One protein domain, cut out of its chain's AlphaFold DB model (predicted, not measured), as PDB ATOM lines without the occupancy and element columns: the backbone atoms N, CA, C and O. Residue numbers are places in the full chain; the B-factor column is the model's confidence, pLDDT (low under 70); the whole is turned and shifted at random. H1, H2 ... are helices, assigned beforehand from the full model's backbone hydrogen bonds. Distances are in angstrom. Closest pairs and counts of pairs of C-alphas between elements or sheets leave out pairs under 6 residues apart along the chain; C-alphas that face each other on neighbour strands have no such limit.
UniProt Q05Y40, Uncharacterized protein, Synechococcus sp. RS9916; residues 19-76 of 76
ATOM      1  N   VAL A  19      13.453 -22.724  54.111       84.88
ATOM      2  CA  VAL A  19      14.905 -22.548  53.987       84.88
ATOM      3  C   VAL A  19      15.264 -21.707  52.755       84.88
ATOM      4  O   VAL A  19      16.089 -20.805  52.858       84.88
ATOM      5  N   LEU A  20      14.607 -21.910  51.607       84.25
ATOM      6  CA  LEU A  20      14.813 -21.091  50.405       84.25
ATOM      7  C   LEU A  20      14.447 -19.620  50.637       84.25
ATOM      8  O   LEU A  20      15.067 -18.747  50.036       84.25
ATOM      9  N   ARG A  21      13.444 -19.332  51.479       82.75
ATOM     10  CA  ARG A  21      13.098 -17.962  51.887       82.75
ATOM     11  C   ARG A  21      14.155 -17.353  52.803       82.75
ATOM     12  O   ARG A  21      14.383 -16.154  52.701       82.75
ATOM     13  N   GLY A  22      14.769 -18.160  53.668       83.06
ATOM     14  CA  GLY A  22      15.878 -17.746  54.532       83.06
ATOM     15  C   GLY A  22      17.215 -17.595  53.799       83.06
ATOM     16  O   GLY A  22      18.105 -16.911  54.291       83.06
ATOM     17  N   CYS A  23      17.363 -18.195  52.616       81.75
ATOM     18  CA  CYS A  23      18.561 -18.047  51.803       81.75
ATOM     19  C   CYS A  23      18.577 -16.702  51.061       81.75
ATOM     20  O   CYS A  23      17.901 -16.507  50.049       81.75
ATOM     21  N   GLU A  24      19.408 -15.775  51.530       75.50
ATOM     22  CA  GLU A  24      19.608 -14.478  50.871       75.50
ATOM     23  C   GLU A  24      20.799 -14.483  49.902       75.50
ATOM     24  O   GLU A  24      20.817 -13.726  48.925       75.50
ATOM     25  N   GLU A  25      21.767 -15.373  50.125       80.44
ATOM     26  CA  GLU A  25      23.018 -15.436  49.370       80.44
ATOM     27  C   GLU A  25      23.128 -16.664  48.463       80.44
ATOM     28  O   GLU A  25      22.704 -17.773  48.791       80.44
ATOM     29  N   THR A  26      23.806 -16.476  47.331       79.38
ATOM     30  CA  THR A  26      24.108 -17.507  46.328       79.38
ATOM     31  C   THR A  26      24.806 -18.730  46.934       79.38
ATOM     32  O   THR A  26      24.453 -19.862  46.613       79.38
ATOM     33  N   GLN A  27      25.764 -18.522  47.847       81.50
ATOM     34  CA  GLN A  27      26.476 -19.620  48.512       81.50
ATOM     35  C   GLN A  27      25.554 -20.485  49.373       81.50
ATOM     36  O   GLN A  27      25.748 -21.697  49.439       81.50
ATOM     37  N   GLN A  28      24.535 -19.893  50.000       83.81
ATOM     38  CA  GLN A  28      23.587 -20.636  50.827       83.81
ATOM     39  C   GLN A  28      22.712 -21.546  49.957       83.81
ATOM     40  O   GLN A  28      22.524 -22.713  50.294       83.81
ATOM     41  N   PHE A  29      22.276 -21.067  48.785       82.62
ATOM     42  CA  PHE A  29      21.560 -21.895  47.808       82.62
ATOM     43  C   PHE A  29      22.403 -23.061  47.288       82.62
ATOM     44  O   PHE A  29      21.899 -24.178  47.180       82.62
ATOM     45  N   LEU A  30      23.682 -22.818  46.991       82.00
ATOM     46  CA  LEU A  30      24.604 -23.862  46.537       82.00
ATOM     47  C   LEU A  30      24.853 -24.903  47.624       82.00
ATOM     48  O   LEU A  30      24.775 -26.098  47.355       82.00
ATOM     49  N   HIS A  31      25.068 -24.464  48.863       85.38
ATOM     50  CA  HIS A  31      25.250 -25.375  49.986       85.38
ATOM     51  C   HIS A  31      23.989 -26.208  50.243       85.38
ATOM     52  O   HIS A  31      24.089 -27.405  50.504       85.38
ATOM     53  N   LEU A  32      22.801 -25.610  50.108       83.44
ATOM     54  CA  LEU A  32      21.528 -26.318  50.222       83.44
ATOM     55  C   LEU A  32      21.362 -27.348  49.107       83.44
ATOM     56  O   LEU A  32      21.005 -28.487  49.387       83.44
ATOM     57  N   ARG A  33      21.674 -26.984  47.858       82.94
ATOM     58  CA  ARG A  33      21.685 -27.917  46.727       82.94
ATOM     59  C   ARG A  33      22.609 -29.099  47.000       82.94
ATOM     60  O   ARG A  33      22.181 -30.231  46.821       82.94
ATOM     61  N   ASP A  34      23.841 -28.849  47.432       83.44
ATOM     62  CA  ASP A  34      24.823 -29.895  47.738       83.44
ATOM     63  C   ASP A  34      24.376 -30.785  48.906       83.44
ATOM     64  O   ASP A  34      24.508 -32.003  48.847       83.44
ATOM     65  N   GLN A  35      23.787 -30.202  49.954       82.94
ATOM     66  CA  GLN A  35      23.173 -30.950  51.055       82.94
ATOM     67  C   GLN A  35      22.034 -31.846  50.561       82.94
ATOM     68  O   GLN A  35      21.947 -33.000  50.968       82.94
ATOM     69  N   LEU A  36      21.186 -31.329  49.674       79.44
ATOM     70  CA  LEU A  36      20.058 -32.070  49.123       79.44
ATOM     71  C   LEU A  36      20.525 -33.182  48.173       79.44
ATOM     72  O   LEU A  36      19.969 -34.272  48.201       79.44
ATOM     73  N   ALA A  37      21.584 -32.923  47.399       78.38
ATOM     74  CA  ALA A  37      22.203 -33.867  46.470       78.38
ATOM     75  C   ALA A  37      22.955 -35.015  47.164       78.38
ATOM     76  O   ALA A  37      23.222 -36.033  46.530       78.38
ATOM     77  N   LYS A  38      23.289 -34.884  48.458       80.44
ATOM     78  CA  LYS A  38      23.831 -36.001  49.253       80.44
ATOM     79  C   LYS A  38      22.822 -37.125  49.449       80.44
ATOM     80  O   LYS A  38      23.235 -38.256  49.694       80.44
ATOM     81  N   ASP A  39      21.531 -36.818  49.369       79.75
ATOM     82  CA  ASP A  39      20.474 -37.801  49.527       79.75
ATOM     83  C   ASP A  39      19.938 -38.202  48.141       79.75
ATOM     84  O   ASP A  39      19.253 -37.407  47.491       79.75
ATOM     85  N   PRO A  40      20.245 -39.414  47.642       70.25
ATOM     86  CA  PRO A  40      19.888 -39.829  46.284       70.25
ATOM     87  C   PRO A  40      18.377 -40.018  46.086       70.25
ATOM     88  O   PRO A  40      17.926 -40.187  44.954       70.25
ATOM     89  N   ALA A  41      17.591 -40.006  47.166       75.12
ATOM     90  CA  ALA A  41      16.136 -40.041  47.110       75.12
ATOM     91  C   ALA A  41      15.512 -38.666  46.812       75.12
ATOM     92  O   ALA A  41      14.339 -38.600  46.441       75.12
ATOM     93  N   ASN A  42      16.268 -37.571  46.963       74.19
ATOM     94  CA  ASN A  42      15.761 -36.230  46.706       74.19
ATOM     95  C   ASN A  42      15.962 -35.846  45.233       74.19
ATOM     96  O   ASN A  42      17.067 -35.975  44.697       74.19
ATOM     97  N   PRO A  43      14.924 -35.323  44.562       77.00
ATOM     98  CA  PRO A  43      15.087 -34.779  43.225       77.00
ATOM     99  C   PRO A  43      16.006 -33.546  43.255       77.00
ATOM    100  O   PRO A  43      16.140 -32.871  44.284       77.00
ATOM    101  N   PRO A  44      16.637 -33.212  42.118       81.69
ATOM    102  CA  PRO A  44      17.494 -32.044  42.030       81.69
ATOM    103  C   PRO A  44      16.718 -30.773  42.382       81.69
ATOM    104  O   PRO A  44      15.548 -30.609  42.033       81.69
ATOM    105  N   LEU A  45      17.404 -29.833  43.038       82.94
ATOM    106  CA  LEU A  45      16.794 -28.605  43.561       82.94
ATOM    107  C   LEU A  45      16.051 -27.802  42.478       82.94
ATOM    108  O   LEU A  45      15.032 -27.180  42.759       82.94
ATOM    109  N   PHE A  46      16.522 -27.875  41.231       84.00
ATOM    110  CA  PHE A  46      15.841 -27.318  40.063       84.00
ATOM    111  C   PHE A  46      14.421 -27.879  39.875       84.00
ATOM    112  O   PHE A  46      13.464 -27.108  39.821       84.00
ATOM    113  N   GLU A  47      14.269 -29.205  39.836       85.06
ATOM    114  CA  GLU A  47      12.977 -29.883  39.640       85.06
ATOM    115  C   GLU A  47      12.007 -29.582  40.782       85.06
ATOM    116  O   GLU A  47      10.807 -29.389  40.572       85.06
ATOM    117  N   TRP A  48      12.532 -29.458  41.998       86.06
ATOM    118  CA  TRP A  48      11.755 -29.047  43.158       86.06
ATOM    119  C   TRP A  48      11.255 -27.613  43.068       86.06
ATOM    120  O   TRP A  48      10.068 -27.367  43.259       86.06
ATOM    121  N   VAL A  49      12.115 -26.658  42.714       86.12
ATOM    122  CA  VAL A  49      11.695 -25.263  42.522       86.12
ATOM    123  C   VAL A  49      10.659 -25.156  41.401       86.12
ATOM    124  O   VAL A  49       9.678 -24.426  41.552       86.12
ATOM    125  N   CYS A  50      10.826 -25.914  40.313       86.56
ATOM    126  CA  CYS A  50       9.855 -26.011  39.224       86.56
ATOM    127  C   CYS A  50       8.516 -26.602  39.693       86.56
ATOM    128  O   CYS A  50       7.464 -26.020  39.423       86.56
ATOM    129  N   SER A  51       8.537 -27.695  40.456       86.44
ATOM    130  CA  SER A  51       7.328 -28.313  41.022       86.44
ATOM    131  C   SER A  51       6.597 -27.357  41.966       86.44
ATOM    132  O   SER A  51       5.388 -27.158  41.851       86.44
ATOM    133  N   LEU A  52       7.331 -26.664  42.837       85.75
ATOM    134  CA  LEU A  52       6.790 -25.678  43.773       85.75
ATOM    135  C   LEU A  52       6.199 -24.442  43.076       85.75
ATOM    136  O   LEU A  52       5.211 -23.871  43.551       85.75
ATOM    137  N   LEU A  53       6.790 -24.032  41.950       86.12
ATOM    138  CA  LEU A  53       6.267 -22.992  41.060       86.12
ATOM    139  C   LEU A  53       4.926 -23.403  40.446       86.12
ATOM    140  O   LEU A  53       3.975 -22.618  40.475       86.12
ATOM    141  N   VAL A  54       4.844 -24.624  39.909       87.12
ATOM    142  CA  VAL A  54       3.615 -25.180  39.316       87.12
ATOM    143  C   VAL A  54       2.522 -25.293  40.378       87.12
ATOM    144  O   VAL A  54       1.403 -24.825  40.167       87.12
ATOM    145  N   SER A  55       2.877 -25.794  41.562       85.69
ATOM    146  CA  SER A  55       1.994 -25.917  42.726       85.69
ATOM    147  C   SER A  55       1.647 -24.576  43.393       85.69
ATOM    148  O   SER A  55       0.929 -24.557  44.391       85.69
ATOM    149  N   ARG A  56       2.146 -23.443  42.869       84.31
ATOM    150  CA  ARG A  56       1.958 -22.070  43.387       84.31
ATOM    151  C   ARG A  56       2.307 -21.880  44.870       84.31
ATOM    152  O   ARG A  56       1.866 -20.911  45.487       84.31
ATOM    153  N   ARG A  57       3.116 -22.768  45.445       83.81
ATOM    154  CA  ARG A  57       3.557 -22.683  46.848       83.81
ATOM    155  C   ARG A  57       4.760 -21.768  47.036       83.81
ATOM    156  O   ARG A  57       5.075 -21.356  48.150       83.81
ATOM    157  N   LEU A  58       5.409 -21.413  45.933       83.38
ATOM    158  CA  LEU A  58       6.613 -20.603  45.905       83.38
ATOM    159  C   LEU A  58       6.383 -19.334  45.070       83.38
ATOM    160  O   LEU A  58       5.752 -19.357  44.013       83.38
ATOM    161  N   SER A  59       6.882 -18.194  45.564       84.62
ATOM    162  CA  SER A  59       6.739 -16.906  44.873       84.62
ATOM    163  C   SER A  59       7.611 -16.856  43.622       84.62
ATOM    164  O   SER A  59       8.801 -17.163  43.681       84.62
ATOM    165  N   ARG A  60       7.056 -16.379  42.501       85.06
ATOM    166  CA  ARG A  60       7.775 -16.253  41.219       85.06
ATOM    167  C   ARG A  60       9.128 -15.552  41.363       85.06
ATOM    168  O   ARG A  60      10.098 -15.974  40.743       85.06
ATOM    169  N   GLY A  61       9.205 -14.519  42.204       85.62
ATOM    170  CA  GLY A  61      10.450 -13.791  42.468       85.62
ATOM    171  C   GLY A  61      11.524 -14.665  43.120       85.62
ATOM    172  O   GLY A  61      12.654 -14.704  42.636       85.62
ATOM    173  N   LEU A  62      11.150 -15.422  44.160       83.94
ATOM    174  CA  LEU A  62      12.048 -16.368  44.826       83.94
ATOM    175  C   LEU A  62      12.527 -17.429  43.832       83.94
ATOM    176  O   LEU A  62      13.723 -17.663  43.706       83.94
ATOM    177  N   ALA A  63      11.604 -17.989  43.050       87.31
ATOM    178  CA  ALA A  63      11.919 -19.024  42.074       87.31
ATOM    179  C   ALA A  63      12.922 -18.526  41.036       87.31
ATOM    180  O   ALA A  63      13.916 -19.180  40.756       87.31
ATOM    181  N   THR A  64      12.686 -17.326  40.508       87.88
ATOM    182  CA  THR A  64      13.549 -16.713  39.497       87.88
ATOM    183  C   THR A  64      14.946 -16.465  40.053       87.88
ATOM    184  O   THR A  64      15.931 -16.686  39.354       87.88
ATOM    185  N   ARG A  65      15.047 -16.031  41.316       86.38
ATOM    186  CA  ARG A  65      16.331 -15.812  41.989       86.38
ATOM    187  C   ARG A  65      17.098 -17.125  42.146       86.38
ATOM    188  O   ARG A  65      18.256 -17.183  41.749       86.38
ATOM    189  N   VAL A  66      16.436 -18.177  42.632       84.88
ATOM    190  CA  VAL A  66      17.033 -19.513  42.798       84.88
ATOM    191  C   VAL A  66      17.468 -20.099  41.456       84.88
ATOM    192  O   VAL A  66      18.611 -20.519  41.306       84.88
ATOM    193  N   LEU A  67      16.586 -20.076  40.456       85.94
ATOM    194  CA  LEU A  67      16.867 -20.588  39.115       85.94
ATOM    195  C   LEU A  67      18.025 -19.838  38.454       85.94
ATOM    196  O   LEU A  67      18.872 -20.461  37.825       85.94
ATOM    197  N   ARG A  68      18.106 -18.513  38.633       86.12
ATOM    198  CA  ARG A  68      19.221 -17.707  38.122       86.12
ATOM    199  C   ARG A  68      20.547 -18.101  38.768       86.12
ATOM    200  O   ARG A  68      21.531 -18.232  38.054       86.12
ATOM    201  N   VAL A  69      20.564 -18.295  40.088       85.19
ATOM    202  CA  VAL A  69      21.759 -18.736  40.825       85.19
ATOM    203  C   VAL A  69      22.211 -20.116  40.352       85.19
ATOM    204  O   VAL A  69      23.379 -20.291  40.020       85.19
ATOM    205  N   LEU A  70      21.283 -21.070  40.258       83.00
ATOM    206  CA  LEU A  70      21.575 -22.412  39.754       83.00
ATOM    207  C   LEU A  70      22.115 -22.375  38.323       83.00
ATOM    208  O   LEU A  70      23.074 -23.072  38.018       83.00
ATOM    209  N   HIS A  71      21.522 -21.553  37.456       84.69
ATOM    210  CA  HIS A  71      21.950 -21.423  36.068       84.69
ATOM    211  C   HIS A  71      23.342 -20.791  35.940       84.69
ATOM    212  O   HIS A  71      24.146 -21.243  35.134       84.69
ATOM    213  N   GLN A  72      23.649 -19.770  36.747       83.75
ATOM    214  CA  GLN A  72      24.981 -19.159  36.775       83.75
ATOM    215  C   GLN A  72      26.065 -20.132  37.237       83.75
ATOM    216  O   GLN A  72      27.183 -20.055  36.741       83.75
ATOM    217  N   ASP A  73      25.742 -21.030  38.166       79.19
ATOM    218  CA  ASP A  73      26.665 -22.072  38.610       79.19
ATOM    219  C   ASP A  73      26.860 -23.162  37.545       79.19
ATOM    220  O   ASP A  73      27.986 -23.561  37.281       79.19
ATOM    221  N   LEU A  74      25.782 -23.585  36.873       71.88
ATOM    222  CA  LEU A  74      25.843 -24.620  35.833       71.88
ATOM    223  C   LEU A  74      26.584 -24.177  34.560       71.88
ATOM    224  O   LEU A  74      27.097 -25.017  33.827       71.88
ATOM    225  N   CYS A  75      26.588 -22.875  34.267       68.50
ATOM    226  CA  CYS A  75      27.284 -22.288  33.119       68.50
ATOM    227  C   CYS A  75      28.728 -21.850  33.424       68.50
ATOM    228  O   CYS A  75      29.340 -21.205  32.568       68.50
ATOM    229  N   ARG A  76      29.257 -22.143  34.616       53.97
ATOM    230  CA  ARG A  76      30.623 -21.792  35.021       53.97
ATOM    231  C   ARG A  76      31.596 -22.944  34.791       53.97
ATOM    232  O   ARG A  76      32.752 -22.628  34.434       53.97
TER     233      ARG A  76
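What this domain is: This is residues 19 to 76 of the 76 residues of an uncharacterized protein of Synechococcus sp. RS9916 (UniProt Q05Y40). Two helices, H4 and H3, make a hairpin side by side, and H2 is set crosswise to both, near the hairpin's end away from its turn. H1, a short helical piece, sits near H2 and H4, and residues 38 to 43 of the link from H2 to H3 stick out. The 58 printed residues hold four named helices, in the order H1, H2, H3, H4, and no named strand; the class is all helix. The whole is compact, with a radius of gyration of the C-alphas of 10.9 A, and rounded, spanning 26 by 24 by 22 A.

How they stand to each other: Begin with the longest helix, H4, residues 60 to 74. It touches H3, residues 45 to 54, where the closest C-alphas, of Val 49 and Ala 63, are 6.3 A apart. This helical hairpin has a shallow tilt of 24 degrees, and its helices run opposite ways. H2, residues 26 to 37, touches H4 with residues 26 to 30 alone, meeting residues 66 to 70; the closest C-alphas, of Thr 26 and Val 69, are 6.1 A apart, and the lines are about perpendicular at 79 degrees. H2 and H3 are close but not clearly touching, with the C-alphas of Arg 33 and Leu 45 closest at 5.9 A. H1, residues 19 to 22, is close to but not clearly touching H4, with the C-alphas of Arg 21 and Leu 62 closest at 7.3 A; H1 and H3 are apart. In H2, H3 and H4 every O i to N i+4 pair is within hydrogen-bond range; H1 is too short for one.

Where its parts are: Find C-alpha 60 at (7.775, -16.253, 41.219); from there H4 runs 20.6 A to C-alpha 74 at (25.843, -24.620, 35.833). H2 measures 16.5 A and H3 14.3 A.

The domain as a whole: The printed part has no cut and no long link. Look for low confidence at residues 75 to 76, under 70.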